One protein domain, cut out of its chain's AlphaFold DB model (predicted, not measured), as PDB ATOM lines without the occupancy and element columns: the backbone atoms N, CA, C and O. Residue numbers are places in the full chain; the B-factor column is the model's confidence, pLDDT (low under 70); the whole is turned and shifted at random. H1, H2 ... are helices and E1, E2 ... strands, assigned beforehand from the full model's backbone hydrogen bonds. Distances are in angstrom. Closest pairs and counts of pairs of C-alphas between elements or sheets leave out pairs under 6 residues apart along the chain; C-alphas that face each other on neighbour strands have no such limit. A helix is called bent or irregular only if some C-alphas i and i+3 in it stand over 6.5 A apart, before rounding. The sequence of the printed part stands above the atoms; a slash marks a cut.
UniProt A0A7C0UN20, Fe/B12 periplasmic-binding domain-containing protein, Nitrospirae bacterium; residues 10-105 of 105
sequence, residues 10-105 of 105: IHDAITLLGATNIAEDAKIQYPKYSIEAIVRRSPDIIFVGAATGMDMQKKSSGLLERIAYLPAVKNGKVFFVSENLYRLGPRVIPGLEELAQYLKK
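This is residues 10 to 105 of the 105 residues of the protein "Fe/B12 periplasmic-binding domain-containing protein" of Nitrospirae bacterium (UniProt A0A7C0UN20). What is the main picture? Two short parallel strands, E1 and E2, lie side by side in the middle, with H3 over one side of the pair, H5 over the other, and H4 by the end where both strands begin. H1 and H2 lie farther out on the E1 side, and the unnamed stretch of residues 17 to 34 runs between them. What are the counts and the size? The printed part has 96 residues with five named helices and two named strands, in the order H1 H2 E1 H3 H4 E2 H5, and its class is mostly helix. It is compact and rounded, with a radius of gyration of the C-alphas of 13.4 A and spans of 37 by 31 by 26 A.

How do the strands pair? E1, residues 46 to 49, and E2, residues 78 to 81, are parallel neighbours at 28 degrees. N 48 and O 79 are 2.8 A apart and N 81 and O 48 are 2.9 A apart, both within hydrogen-bond range. What lies between them along the chain? H3, residues 56 to 66, and H4, residues 71 to 74, complete a strand-helix-strand unit, two parallel neighbour strands with helices between, whose crossover is right-handed. The closest C-alphas of H3 and E2 are those of Met 56 and Phe 80, 7.5 A apart; those of H4 and E1 are Ile 46 and Ala 72, 6.3 A apart. Where are the other helices? The closest C-alphas of E2 and H5, residues 92 to 103, are those of Val 81 and Glu 98, 7.2 A apart. H1, residues 10 to 16, only just touches H5, with 3 pairs of C-alphas within 8 A, the closest being those of Ala 13 and Leu 96 at 6.2 A. H2, residues 35 to 41, touches no helix. How do the helix backbones run? In H1, H2 and H5 every O i to N i+4 pair is within hydrogen-bond range, in H3 4 of 7 are, and H4 is too short for such a pair. H3 is irregular: C-alphas 59 and 62 are 7.4 A apart.

How long are the elements? H5 measures 16.6 A from first to last C-alpha and H3 15.8 A, while E1 measures 9.8 A and E2 9.7 A. Where are the anchor points? C-alpha 10, where H1 begins, is at (-13.466, -35.680, 18.485), C-alpha 46, where E1 begins, at (-8.311, -43.064, 26.786), and C-alpha 103, where H5 ends, at (-12.007, -48.843, 19.252).

How far does it reach? The two C-alphas farthest apart, those of Tyr 69 and Pro 90, are 37.5 A apart. Which link is long, and is there a cut? The link from H1 to H2 is long, with 18 residues, and the printed part has no cut. Where is confidence low? The mean pLDDT of the printed part is 89.4, and residues 51 to 53 are under 70.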
ATOM      1  N   ILE A  10     -13.812 -34.478  17.722       91.62
ATOM      2  CA  ILE A  10     -13.466 -35.680  18.485       91.62
ATOM      3  C   ILE A  10     -14.729 -36.338  19.051       91.62
ATOM      4  O   ILE A  10     -14.862 -37.555  18.975       91.62
ATOM      5  N   HIS A  11     -15.652 -35.550  19.609       94.38
ATOM      6  CA  HIS A  11     -16.932 -36.071  20.081       94.38
ATOM      7  C   HIS A  11     -17.736 -36.666  18.926       94.38
ATOM      8  O   HIS A  11     -18.129 -37.825  19.015       94.38
ATOM      9  N   ASP A  12     -17.874 -35.928  17.824       92.62
ATOM     10  CA  ASP A  12     -18.629 -36.384  16.656       92.62
ATOM     11  C   ASP A  12     -18.049 -37.681  16.079       92.62
ATOM     12  O   ASP A  12     -18.791 -38.599  15.748       92.62
ATOM     13  N   ALA A  13     -16.720 -37.801  16.016       92.44
ATOM     14  CA  ALA A  13     -16.048 -39.010  15.557       92.44
ATOM     15  C   ALA A  13     -16.268 -40.209  16.490       92.44
ATOM     16  O   ALA A  13     -16.552 -41.305  16.014       92.44
ATOM     17  N   ILE A  14     -16.166 -40.016  17.809       94.19
ATOM     18  CA  ILE A  14     -16.437 -41.075  18.796       94.19
ATOM     19  C   ILE A  14     -17.885 -41.565  18.661       94.19
ATOM     20  O   ILE A  14     -18.117 -42.771  18.574       94.19
ATOM     21  N   THR A  15     -18.842 -40.638  18.570       94.94
ATOM     22  CA  THR A  15     -20.267 -40.951  18.415       94.94
ATOM     23  C   THR A  15     -20.560 -41.632  17.079       94.94
ATOM     24  O   THR A  15     -21.281 -42.628  17.044       94.94
ATOM     25  N   LEU A  16     -19.966 -41.156  15.979       94.00
ATOM     26  CA  LEU A  16     -20.100 -41.759  14.649       94.00
ATOM     27  C   LEU A  16     -19.589 -43.206  14.617       94.00
ATOM     28  O   LEU A  16     -20.149 -44.045  13.917       94.00
ATOM     29  N   LEU A  17     -18.545 -43.505  15.392       94.12
ATOM     30  CA  LEU A  17     -17.984 -44.850  15.532       94.12
ATOM     31  C   LEU A  17     -18.769 -45.738  16.516       94.12
ATOM     32  O   LEU A  17     -18.346 -46.860  16.790       94.12
ATOM     33  N   GLY A  18     -19.910 -45.266  17.027       94.38
ATOM     34  CA  GLY A  18     -20.797 -46.020  17.916       94.38
ATOM     35  C   GLY A  18     -20.322 -46.097  19.368       94.38
ATOM     36  O   GLY A  18     -20.842 -46.903  20.135       94.38
ATOM     37  N   ALA A  19     -19.341 -45.280  19.756       95.44
ATOM     38  CA  ALA A  19     -18.842 -45.211  21.122       95.44
ATOM     39  C   ALA A  19     -19.479 -44.048  21.895       95.44
ATOM     40  O   ALA A  19     -19.930 -43.055  21.326       95.44
ATOM     41  N   THR A  20     -19.503 -44.167  23.223       96.25
ATOM     42  CA  THR A  20     -20.015 -43.121  24.119       96.25
ATOM     43  C   THR A  20     -18.861 -42.287  24.658       96.25
ATOM     44  O   THR A  20     -17.887 -42.814  25.196       96.25
ATOM     45  N   ASN A  21     -18.957 -40.967  24.524       96.19
ATOM     46  CA  ASN A  21     -17.959 -40.053  25.063       96.19
ATOM     47  C   ASN A  21     -18.282 -39.732  26.528       96.19
ATOM     48  O   ASN A  21     -19.376 -39.270  26.836       96.19
ATOM     49  N   ILE A  22     -17.305 -39.864  27.430       96.38
ATOM     50  CA  ILE A  22     -17.478 -39.541  28.856       96.38
ATOM     51  C   ILE A  22     -17.897 -38.090  29.127       96.38
ATOM     52  O   ILE A  22     -18.259 -37.767  30.255       96.38
ATOM     53  N   ALA A  23     -17.768 -37.192  28.154       97.00
ATOM     54  CA  ALA A  23     -18.165 -35.797  28.252       97.00
ATOM     55  C   ALA A  23     -19.431 -35.466  27.447       97.00
ATOM     56  O   ALA A  23     -19.679 -34.286  27.232       97.00
ATOM     57  N   GLU A  24     -20.221 -36.449  27.001       96.88
ATOM     58  CA  GLU A  24     -21.448 -36.220  26.215       96.88
ATOM     59  C   GLU A  24     -22.463 -35.274  26.881       96.88
ATOM     60  O   GLU A  24     -23.183 -34.557  26.197       96.88
ATOM     61  N   ASP A  25     -22.477 -35.219  28.213       96.00
ATOM     62  CA  ASP A  25     -23.342 -34.357  29.020       96.00
ATOM     63  C   ASP A  25     -22.775 -32.939  29.225       96.00
ATOM     64  O   ASP A  25     -23.394 -32.093  29.882       96.00
ATOM     65  N   ALA A  26     -21.580 -32.657  28.702       96.69
ATOM     66  CA  ALA A  26     -20.933 -31.370  28.880       96.69
ATOM     67  C   ALA A  26     -21.616 -30.269  28.057       96.69
ATOM     68  O   ALA A  26     -21.891 -30.409  26.871       96.69
ATOM     69  N   LYS A  27     -21.816 -29.108  28.689       94.62
ATOM     70  CA  LYS A  27     -22.435 -27.925  28.062       94.62
ATOM     71  C   LYS A  27     -21.451 -27.034  27.296       94.62
ATOM     72  O   LYS A  27     -21.853 -26.028  26.723       94.62
ATOM     73  N   ILE A  28     -20.162 -27.355  27.353       95.56
ATOM     74  CA  ILE A  28     -19.084 -26.614  26.692       95.56
ATOM     75  C   ILE A  28     -18.205 -27.597  25.922       95.56
ATOM     76  O   ILE A  28     -18.086 -28.748  26.327       95.56
ATOM     77  N   GLN A  29     -17.565 -27.137  24.845       93.94
ATOM     78  CA  GLN A  29     -16.784 -27.995  23.942       93.94
ATOM     79  C   GLN A  29     -15.576 -28.662  24.612       93.94
ATOM     80  O   GLN A  29     -15.272 -29.815  24.329       93.94
ATOM     81  N   TYR A  30     -14.882 -27.956  25.506       94.19
ATOM     82  CA  TYR A  30     -13.695 -28.477  26.191       94.19
ATOM     83  C   TYR A  30     -13.796 -28.294  27.709       94.19
ATOM     84  O   TYR A  30     -13.124 -27.419  28.273       94.19
ATOM     85  N   PRO A  31     -14.647 -29.072  28.406       96.06
ATOM     86  CA  PRO A  31     -14.746 -29.007  29.855       96.06
ATOM     87  C   PRO A  31     -13.433 -29.404  30.526       96.06
ATOM     88  O   PRO A  31     -12.668 -30.244  30.043       96.06
ATOM     89  N   LYS A  32     -13.191 -28.816  31.700       95.31
ATOM     90  CA  LYS A  32     -12.109 -29.239  32.586       95.31
ATOM     91  C   LYS A  32     -12.632 -30.283  33.565       95.31
ATOM     92  O   LYS A  32     -13.433 -29.956  34.432       95.31
ATOM     93  N   TYR A  33     -12.144 -31.515  33.464       94.44
ATOM     94  CA  TYR A  33     -12.426 -32.580  34.430       94.44
ATOM     95  C   TYR A  33     -11.279 -32.739  35.427       94.44
ATOM     96  O   TYR A  33     -10.099 -32.624  35.069       94.44
ATOM     97  N   SER A  34     -11.631 -32.982  36.690       94.31
ATOM     98  CA  SER A  34     -10.685 -33.426  37.713       94.31
ATOM     99  C   SER A  34     -10.349 -34.909  37.517       94.31
ATOM    100  O   SER A  34     -10.974 -35.593  36.703       94.31
ATOM    101  N   ILE A  35      -9.354 -35.417  38.243       92.25
ATOM    102  CA  ILE A  35      -9.004 -36.844  38.181       92.25
ATOM    103  C   ILE A  35     -10.140 -37.688  38.747       92.25
ATOM    104  O   ILE A  35     -10.543 -38.661  38.126       92.25
ATOM    105  N   GLU A  36     -10.721 -37.255  39.858       92.69
ATOM    106  CA  GLU A  36     -11.849 -37.899  40.526       92.69
ATOM    107  C   GLU A  36     -13.062 -37.986  39.590       92.69
ATOM    108  O   GLU A  36     -13.749 -39.004  39.550       92.69
ATOM    109  N   ALA A  37     -13.300 -36.946  38.783       94.38
ATOM    110  CA  ALA A  37     -14.367 -36.949  37.789       94.38
ATOM    111  C   ALA A  37     -14.128 -37.983  36.678       94.38
ATOM    112  O   ALA A  37     -15.065 -38.691  36.312       94.38
ATOM    113  N   ILE A  38     -12.896 -38.101  36.165       93.31
ATOM    114  CA  ILE A  38     -12.546 -39.146  35.186       93.31
ATOM    115  C   ILE A  38     -12.679 -40.528  35.818       93.31
ATOM    116  O   ILE A  38     -13.241 -41.429  35.206       93.31
ATOM    117  N   VAL A  39     -12.224 -40.680  37.058       92.56
ATOM    118  CA  VAL A  39     -12.263 -41.952  37.777       92.56
ATOM    119  C   VAL A  39     -13.690 -42.427  37.991       92.56
ATOM    120  O   VAL A  39     -14.005 -43.575  37.703       92.56
ATOM    121  N   ARG A  40     -14.578 -41.524  38.413       94.12
ATOM    122  CA  ARG A  40     -16.004 -41.817  38.589       94.12
ATOM    123  C   ARG A  40     -16.694 -42.191  37.276       94.12
ATOM    124  O   ARG A  40     -17.617 -42.994  37.298       94.12
ATOM    125  N   ARG A  41     -16.278 -41.593  36.155       94.75
ATOM    126  CA  ARG A  41     -16.817 -41.902  34.820       94.75
ATOM    127  C   ARG A  41     -16.208 -43.170  34.208       94.75
ATOM    128  O   ARG A  41     -16.803 -43.712  33.292       94.75
ATOM    129  N   SER A  42     -15.060 -43.626  34.716       94.44
ATOM    130  CA  SER A  42     -14.399 -44.897  34.391       94.44
ATOM    131  C   SER A  42     -14.365 -45.236  32.888       94.44
ATOM    132  O   SER A  42     -14.975 -46.221  32.478       94.44
ATOM    133  N   PRO A  43     -13.652 -44.454  32.054       95.00
ATOM    134  CA  PRO A  43     -13.556 -44.737  30.623       95.00
ATOM    135  C   PRO A  43     -12.928 -46.111  30.341       95.00
ATOM    136  O   PRO A  43     -11.956 -46.496  30.995       95.00
ATOM    137  N   ASP A  44     -13.426 -46.793  29.306       95.00
ATOM    138  CA  ASP A  44     -12.852 -48.045  28.787       95.00
ATOM    139  C   ASP A  44     -11.599 -47.817  27.932       95.00
ATOM    140  O   ASP A  44     -10.707 -48.665  27.881       95.00
ATOM    141  N   ILE A  45     -11.526 -46.657  27.269       95.44
ATOM    142  CA  ILE A  45     -10.425 -46.243  26.395       95.44
ATOM    143  C   ILE A  45     -10.090 -44.774  26.661       95.44
ATOM    144  O   ILE A  45     -10.983 -43.942  26.829       95.44
ATOM    145  N   ILE A  46      -8.799 -44.441  26.672       94.88
ATOM    146  CA  ILE A  46      -8.311 -43.064  26.786       94.88
ATOM    147  C   ILE A  46      -7.591 -42.683  25.495       94.88
ATOM    148  O   ILE A  46      -6.577 -43.282  25.142       94.88
ATOM    149  N   PHE A  47      -8.079 -41.636  24.834       93.31
ATOM    150  CA  PHE A  47      -7.387 -40.997  23.717       93.31
ATOM    151  C   PHE A  47      -6.638 -39.755  24.200       93.31
ATOM    152  O   PHE A  47      -7.228 -38.850  24.793       93.31
ATOM    153  N   VAL A  48      -5.336 -39.698  23.934       91.38
ATOM    154  CA  VAL A  48      -4.479 -38.546  24.226       91.38
ATOM    155  C   VAL A  48      -4.100 -37.882  22.908       91.38
ATOM    156  O   VAL A  48      -3.436 -38.492  22.076       91.38
ATOM    157  N   GLY A  49      -4.507 -36.628  22.708       86.31
ATOM    158  CA  GLY A  49      -4.128 -35.872  21.514       86.31
ATOM    159  C   GLY A  49      -2.619 -35.627  21.465       86.31
ATOM    160  O   GLY A  49      -2.065 -34.987  22.362       86.31
ATOM    161  N   ALA A  50      -1.959 -36.131  20.425       75.94
ATOM    162  CA  ALA A  50      -0.556 -35.898  20.130       75.94
ATOM    163  C   ALA A  50      -0.402 -34.639  19.272       75.94
ATOM    164  O   ALA A  50      -0.842 -34.585  18.125       75.94
ATOM    165  N   ALA A  51       0.255 -33.613  19.817       69.00
ATOM    166  CA  ALA A  51       0.696 -32.490  19.001       69.00
ATOM    167  C   ALA A  51       2.067 -32.800  18.393       69.00
ATOM    168  O   ALA A  51       2.961 -33.305  19.078       69.00
ATOM    169  N   THR A  52       2.244 -32.445  17.122       69.19
ATOM    170  CA  THR A  52       3.512 -32.605  16.405       69.19
ATOM    171  C   THR A  52       4.668 -31.968  17.183       69.19
ATOM    172  O   THR A  52       4.584 -30.819  17.614       69.19
ATOM    173  N   GLY A  53       5.749 -32.729  17.383       68.19
ATOM    174  CA  GLY A  53       6.941 -32.281  18.114       68.19
ATOM    175  C   GLY A  53       6.860 -32.396  19.642       68.19
ATOM    176  O   GLY A  53       7.791 -31.973  20.324       68.19
ATOM    177  N   MET A  54       5.788 -32.970  20.203       76.38
ATOM    178  CA  MET A  54       5.690 -33.257  21.636       76.38
ATOM    179  C   MET A  54       5.626 -34.757  21.919       76.38
ATOM    180  O   MET A  54       4.751 -35.460  21.420       76.38
ATOM    181  N   ASP A  55       6.504 -35.223  22.807       82.38
ATOM    182  CA  ASP A  55       6.399 -36.550  23.413       82.38
ATOM    183  C   ASP A  55       5.263 -36.547  24.447       82.38
ATOM    184  O   ASP A  55       5.442 -36.261  25.638       82.38
ATOM    185  N   MET A  56       4.049 -36.801  23.959       84.38
ATOM    186  CA  MET A  56       2.864 -36.851  24.808       84.38
ATOM    187  C   MET A  56       2.872 -38.042  25.758       84.38
ATOM    188  O   MET A  56       2.241 -37.953  26.811       84.38
ATOM    189  N   GLN A  57       3.609 -39.112  25.457       82.69
ATOM    190  CA  GLN A  57       3.752 -40.243  26.368       82.69
ATOM    191  C   GLN A  57       4.509 -39.812  27.623       82.69
ATOM    192  O   GLN A  57       4.015 -39.983  28.737       82.69
ATOM    193  N   LYS A  58       5.640 -39.121  27.452       85.69
ATOM    194  CA  LYS A  58       6.393 -38.545  28.571       85.69
ATOM    195  C   LYS A  58       5.627 -37.435  29.290       85.69
ATOM    196  O   LYS A  58       5.693 -37.345  30.509       85.69
ATOM    197  N   LYS A  59       4.886 -36.585  28.573       84.69
ATOM    198  CA  LYS A  59       4.101 -35.505  29.208       84.69
ATOM    199  C   LYS A  59       2.886 -36.005  29.987       84.69
ATOM    200  O   LYS A  59       2.459 -35.333  30.923       84.69
ATOM    201  N   SER A  60       2.312 -37.137  29.591       86.81
ATOM    202  CA  SER A  60       1.137 -37.712  30.249       86.81
ATOM    203  C   SER A  60       1.483 -38.754  31.312       86.81
ATOM    204  O   SER A  60       0.595 -39.098  32.085       86.81
ATOM    205  N   SER A  61       2.741 -39.202  31.426       88.62
ATOM    206  CA  SER A  61       3.146 -40.287  32.334       88.62
ATOM    207  C   SER A  61       2.698 -40.068  33.781       88.62
ATOM    208  O   SER A  61       1.962 -40.889  34.317       88.62
ATOM    209  N   GLY A  62       3.019 -38.918  34.381       90.50
ATOM    210  CA  GLY A  62       2.630 -38.623  35.766       90.50
ATOM    211  C   GLY A  62       1.114 -38.521  35.970       90.50
ATOM    212  O   GLY A  62       0.612 -38.763  37.065       90.50
ATOM    213  N   LEU A  63       0.351 -38.190  34.923       88.31
ATOM    214  CA  LEU A  63      -1.108 -38.263  34.980       88.31
ATOM    215  C   LEU A  63      -1.578 -39.718  34.901       88.31
ATOM    216  O   LEU A  63      -2.398 -40.118  35.722       88.31
ATOM    217  N   LEU A  64      -1.065 -40.488  33.940       90.94
ATOM    218  CA  LEU A  64      -1.420 -41.891  33.733       90.94
ATOM    219  C   LEU A  64      -1.093 -42.743  34.962       90.94
ATOM    220  O   LEU A  64      -1.893 -43.596  35.317       90.94
ATOM    221  N   GLU A  65       0.002 -42.456  35.667       92.62
ATOM    222  CA  GLU A  65       0.340 -43.077  36.954       92.62
ATOM    223  C   GLU A  65      -0.746 -42.831  38.012       92.62
ATOM    224  O   GLU A  65      -1.190 -43.759  38.689       92.62
ATOM    225  N   ARG A  66      -1.255 -41.596  38.114       91.44
ATOM    226  CA  ARG A  66      -2.319 -41.235  39.072       91.44
ATOM    227  C   ARG A  66      -3.659 -41.899  38.769       91.44
ATOM    228  O   ARG A  66      -4.499 -41.974  39.663       91.44
ATOM    229  N   ILE A  67      -3.865 -42.355  37.537       92.62
ATOM    230  CA  ILE A  67      -5.062 -43.091  37.109       92.62
ATOM    231  C   ILE A  67      -4.738 -44.524  36.674       92.62
ATOM    232  O   ILE A  67      -5.556 -45.162  36.016       92.62
ATOM    233  N   ALA A  68      -3.579 -45.062  37.074       92.75
ATOM    234  CA  ALA A  68      -3.100 -46.376  36.639       92.75
ATOM    235  C   ALA A  68      -4.025 -47.522  37.058       92.75
ATOM    236  O   ALA A  68      -3.994 -48.605  36.481       92.75
ATOM    237  N   TYR A  69      -4.870 -47.285  38.062       90.94
ATOM    238  CA  TYR A  69      -5.852 -48.255  38.515       90.94
ATOM    239  C   TYR A  69      -7.095 -48.347  37.614       90.94
ATOM    240  O   TYR A  69      -7.861 -49.300  37.777       90.94
ATOM    241  N   LEU A  70      -7.303 -47.404  36.685       93.69
ATOM    242  CA  LEU A  70      -8.434 -47.440  35.761       93.69
ATOM    243  C   LEU A  70      -8.313 -48.591  34.755       93.69
ATOM    244  O   LEU A  70      -7.206 -48.854  34.275       93.69
ATOM    245  N   PRO A  71      -9.438 -49.230  34.375       91.94
ATOM    246  CA  PRO A  71      -9.439 -50.318  33.397       91.94
ATOM    247  C   PRO A  71      -8.732 -49.952  32.090       91.94
ATOM    248  O   PRO A  71      -7.902 -50.727  31.621       91.94
ATOM    249  N   ALA A  72      -8.975 -48.749  31.553       94.62
ATOM    250  CA  ALA A  72      -8.312 -48.280  30.336       94.62
ATOM    251  C   ALA A  72      -6.779 -48.316  30.436       94.62
ATOM    252  O   ALA A  72      -6.110 -48.734  29.496       94.62
ATOM    253  N   VAL A  73      -6.207 -47.915  31.577       94.44
ATOM    254  CA  VAL A  73      -4.748 -47.889  31.755       94.44
ATOM    255  C   VAL A  73      -4.204 -49.289  32.014       94.44
ATOM    256  O   VAL A  73      -3.240 -49.692  31.367       94.44
ATOM    257  N   LYS A  74      -4.855 -50.065  32.891       93.19
ATOM    258  CA  LYS A  74      -4.459 -51.452  33.189       93.19
ATOM    259  C   LYS A  74      -4.445 -52.342  31.950       93.19
ATOM    260  O   LYS A  74      -3.549 -53.162  31.798       93.19
ATOM    261  N   ASN A  75      -5.425 -52.159  31.071       93.81
ATOM    262  CA  ASN A  75      -5.591 -52.968  29.867       93.81
ATOM    263  C   ASN A  75      -4.789 -52.428  28.671       93.81
ATOM    264  O   ASN A  75      -4.956 -52.921  27.558       93.81
ATOM    265  N   GLY A  76      -3.958 -51.396  28.863       93.12
ATOM    266  CA  GLY A  76      -3.178 -50.793  27.781       93.12
ATOM    267  C   GLY A  76      -4.028 -50.090  26.718       93.12
ATOM    268  O   GLY A  76      -3.554 -49.856  25.610       93.12
ATOM    269  N   LYS A  77      -5.273 -49.723  27.041       95.50
ATOM    270  CA  LYS A  77      -6.207 -48.996  26.168       95.50
ATOM    271  C   LYS A  77      -6.026 -47.478  26.289       95.50
ATOM    272  O   LYS A  77      -6.989 -46.719  26.405       95.50
ATOM    273  N   VAL A  78      -4.767 -47.039  26.283       94.12
ATOM    274  CA  VAL A  78      -4.375 -45.627  26.210       94.12
ATOM    275  C   VAL A  78      -3.695 -45.411  24.868       94.12
ATOM    276  O   VAL A  78      -2.612 -45.942  24.625       94.12
ATOM    277  N   PHE A  79      -4.329 -44.638  23.995       92.75
ATOM    278  CA  PHE A  79      -3.870 -44.425  22.628       92.75
ATOM    279  C   PHE A  79      -3.545 -42.956  22.388       92.75
ATOM    280  O   PHE A  79      -4.276 -42.061  22.814       92.75
ATOM    281  N   PHE A  80      -2.442 -42.710  21.690       89.88
ATOM    282  CA  PHE A  80      -2.003 -41.372  21.320       89.88
ATOM    283  C   PHE A  80      -2.436 -41.111  19.885       89.88
ATOM    284  O   PHE A  80      -1.952 -41.776  18.976       89.88
ATOM    285  N   VAL A  81      -3.376 -40.187  19.704       87.56
ATOM    286  CA  VAL A  81      -4.013 -39.920  18.407       87.56
ATOM    287  C   VAL A  81      -3.404 -38.693  17.758       87.56
ATOM    288  O   VAL A  81      -3.087 -37.714  18.436       87.56
ATOM    289  N   SER A  82      -3.245 -38.736  16.442       82.38
ATOM    290  CA  SER A  82      -2.676 -37.638  15.672       82.38
ATOM    291  C   SER A  82      -3.575 -36.394  15.659       82.38
ATOM    292  O   SER A  82      -4.784 -36.441  15.897       82.38
ATOM    293  N   GLU A  83      -2.996 -35.248  15.298       81.75
ATOM    294  CA  GLU A  83      -3.745 -33.994  15.159       81.75
ATOM    295  C   GLU A  83      -4.711 -33.929  13.971       81.75
ATOM    296  O   GLU A  83      -5.435 -32.946  13.794       81.75
ATOM    297  N   ASN A  84      -4.744 -34.991  13.169       81.88
ATOM    298  CA  ASN A  84      -5.548 -35.101  11.962       81.88
ATOM    299  C   ASN A  84      -7.051 -34.960  12.235       81.88
ATOM    300  O   ASN A  84      -7.772 -34.437  11.390       81.88
ATOM    301  N   LEU A  85      -7.511 -35.378  13.418       74.25
ATOM    302  CA  LEU A  85      -8.930 -35.365  13.761       74.25
ATOM    303  C   LEU A  85      -9.462 -33.979  14.157       74.25
ATOM    304  O   LEU A  85     -10.633 -33.683  13.940       74.25
ATOM    305  N   TYR A  86      -8.621 -33.122  14.737       73.94
ATOM    306  CA  TYR A  86      -9.032 -31.795  15.214       73.94
ATOM    307  C   TYR A  86      -8.509 -30.639  14.351       73.94
ATOM    308  O   TYR A  86      -8.911 -29.493  14.552       73.94
ATOM    309  N   ARG A  87      -7.673 -30.920  13.342       75.81
ATOM    310  CA  ARG A  87      -7.398 -30.001  12.229       75.81
ATOM    311  C   ARG A  87      -8.346 -30.295  11.070       75.81
ATOM    312  O   ARG A  87      -8.007 -31.037  10.151       75.81
ATOM    313  N   LEU A  88      -9.535 -29.698  11.146       70.69
ATOM    314  CA  LEU A  88     -10.600 -29.839  10.152       70.69
ATOM    315  C   LEU A  88     -10.069 -29.563   8.734       70.69
ATOM    316  O   LEU A  88      -9.573 -28.477   8.441       70.69
ATOM    317  N   GLY A  89     -10.140 -30.576   7.871       77.31
ATOM    318  CA  GLY A  89      -9.588 -30.564   6.518       77.31
ATOM    319  C   GLY A  89      -9.520 -31.978   5.928       77.31
ATOM    320  O   GLY A  89     -10.049 -32.912   6.529       77.31
ATOM    321  N   PRO A  90      -8.825 -32.184   4.793       78.44
ATOM    322  CA  PRO A  90      -8.741 -33.491   4.123       78.44
ATOM    323  C   PRO A  90      -8.222 -34.641   5.004       78.44
ATOM    324  O   PRO A  90      -8.432 -35.809   4.697       78.44
ATOM    325  N   ARG A  91      -7.543 -34.315   6.111       81.88
ATOM    326  CA  ARG A  91      -6.960 -35.278   7.055       81.88
ATOM    327  C   ARG A  91      -7.958 -35.841   8.070       81.88
ATOM    328  O   ARG A  91      -7.608 -36.778   8.780       81.88
ATOM    329  N   VAL A  92      -9.188 -35.327   8.116       83.75
ATOM    330  CA  VAL A  92     -10.210 -35.809   9.058       83.75
ATOM    331  C   VAL A  92     -10.545 -37.286   8.838       83.75
ATOM    332  O   VAL A  92     -10.732 -38.013   9.808       83.75
ATOM    333  N   ILE A  93     -10.546 -37.746   7.580       86.38
ATOM    334  CA  ILE A  93     -10.839 -39.142   7.231       86.38
ATOM    335  C   ILE A  93      -9.769 -40.087   7.810       86.38
ATOM    336  O   ILE A  93     -10.139 -40.945   8.610       86.38
ATOM    337  N   PRO A  94      -8.457 -39.886   7.554       87.81
ATOM    338  CA  PRO A  94      -7.407 -40.641   8.241       87.81
ATOM    339  C   PRO A  94      -7.492 -40.599   9.775       87.81
ATOM    340  O   PRO A  94      -7.235 -41.601  10.436       87.81
ATOM    341  N   GLY A  95      -7.856 -39.451  10.363       88.19
ATOM    342  CA  GLY A  95      -8.024 -39.328  11.816       88.19
ATOM    343  C   GLY A  95      -9.192 -40.160  12.364       88.19
ATOM    344  O   GLY A  95      -9.100 -40.727  13.452       88.19
ATOM    345  N   LEU A  96     -10.284 -40.268  11.604       89.81
ATOM    346  CA  LEU A  96     -11.425 -41.117  11.944       89.81
ATOM    347  C   LEU A  96     -11.064 -42.605  11.847       89.81
ATOM    348  O   LEU A  96     -11.426 -43.385  12.727       89.81
ATOM    349  N   GLU A  97     -10.323 -42.996  10.810       90.19
ATOM    350  CA  GLU A  97      -9.827 -44.366  10.640       90.19
ATOM    351  C   GLU A  97      -8.886 -44.778  11.781       90.19
ATOM    352  O   GLU A  97      -9.011 -45.886  12.304       90.19
ATOM    353  N   GLU A  98      -7.997 -43.879  12.218       90.81
ATOM    354  CA  GLU A  98      -7.115 -44.080  13.375       90.81
ATOM    355  C   GLU A  98      -7.923 -44.375  14.652       90.81
ATOM    356  O   GLU A  98      -7.684 -45.385  15.320       90.81
ATOM    357  N   LEU A  99      -8.941 -43.562  14.963       91.19
ATOM    358  CA  LEU A  99      -9.835 -43.828  16.097       91.19
ATOM    359  C   LEU A  99     -10.575 -45.162  15.963       91.19
ATOM    360  O   LEU A  99     -10.665 -45.923  16.931       91.19
ATOM    361  N   ALA A 100     -11.095 -45.462  14.773       92.31
ATOM    362  CA  ALA A 100     -11.845 -46.685  14.513       92.31
ATOM    363  C   ALA A 100     -10.994 -47.942  14.730       92.31
ATOM    364  O   ALA A 100     -11.496 -48.954  15.221       92.31
ATOM    365  N   GLN A 101      -9.705 -47.893  14.383       91.88
ATOM    366  CA  GLN A 101      -8.775 -48.994  14.630       91.88
ATOM    367  C   GLN A 101      -8.568 -49.243  16.123       91.88
ATOM    368  O   GLN A 101      -8.502 -50.399  16.543       91.88
ATOM    369  N   TYR A 102      -8.480 -48.185  16.929       90.94
ATOM    370  CA  TYR A 102      -8.294 -48.313  18.371       90.94
ATOM    371  C   TYR A 102      -9.548 -48.796  19.098       90.94
ATOM    372  O   TYR A 102      -9.429 -49.609  20.008       90.94
ATOM    373  N   LEU A 103     -10.741 -48.374  18.670       87.81
ATOM    374  CA  LEU A 103     -12.007 -48.843  19.252       87.81
ATOM    375  C   LEU A 103     -12.259 -50.346  19.041       87.81
ATOM    376  O   LEU A 103     -13.018 -50.948  19.794       87.81
ATOM    377  N   LYS A 104     -11.625 -50.962  18.037       84.38
ATOM    378  CA  LYS A 104     -11.737 -52.402  17.748       84.38
ATOM    379  C   LYS A 104     -10.776 -53.286  18.562       84.38
ATOM    380  O   LYS A 104     -10.860 -54.505  18.435       84.38
ATOM    381  N   LYS A 105      -9.854 -52.701  19.336       75.81
ATOM    382  CA  LYS A 105      -8.891 -53.418  20.194       75.81
ATOM    383  C   LYS A 105      -9.415 -53.554  21.623       75.81
ATOM    384  O   LYS A 105      -9.195 -54.607  22.253       75.81
TER     385      LYS A 105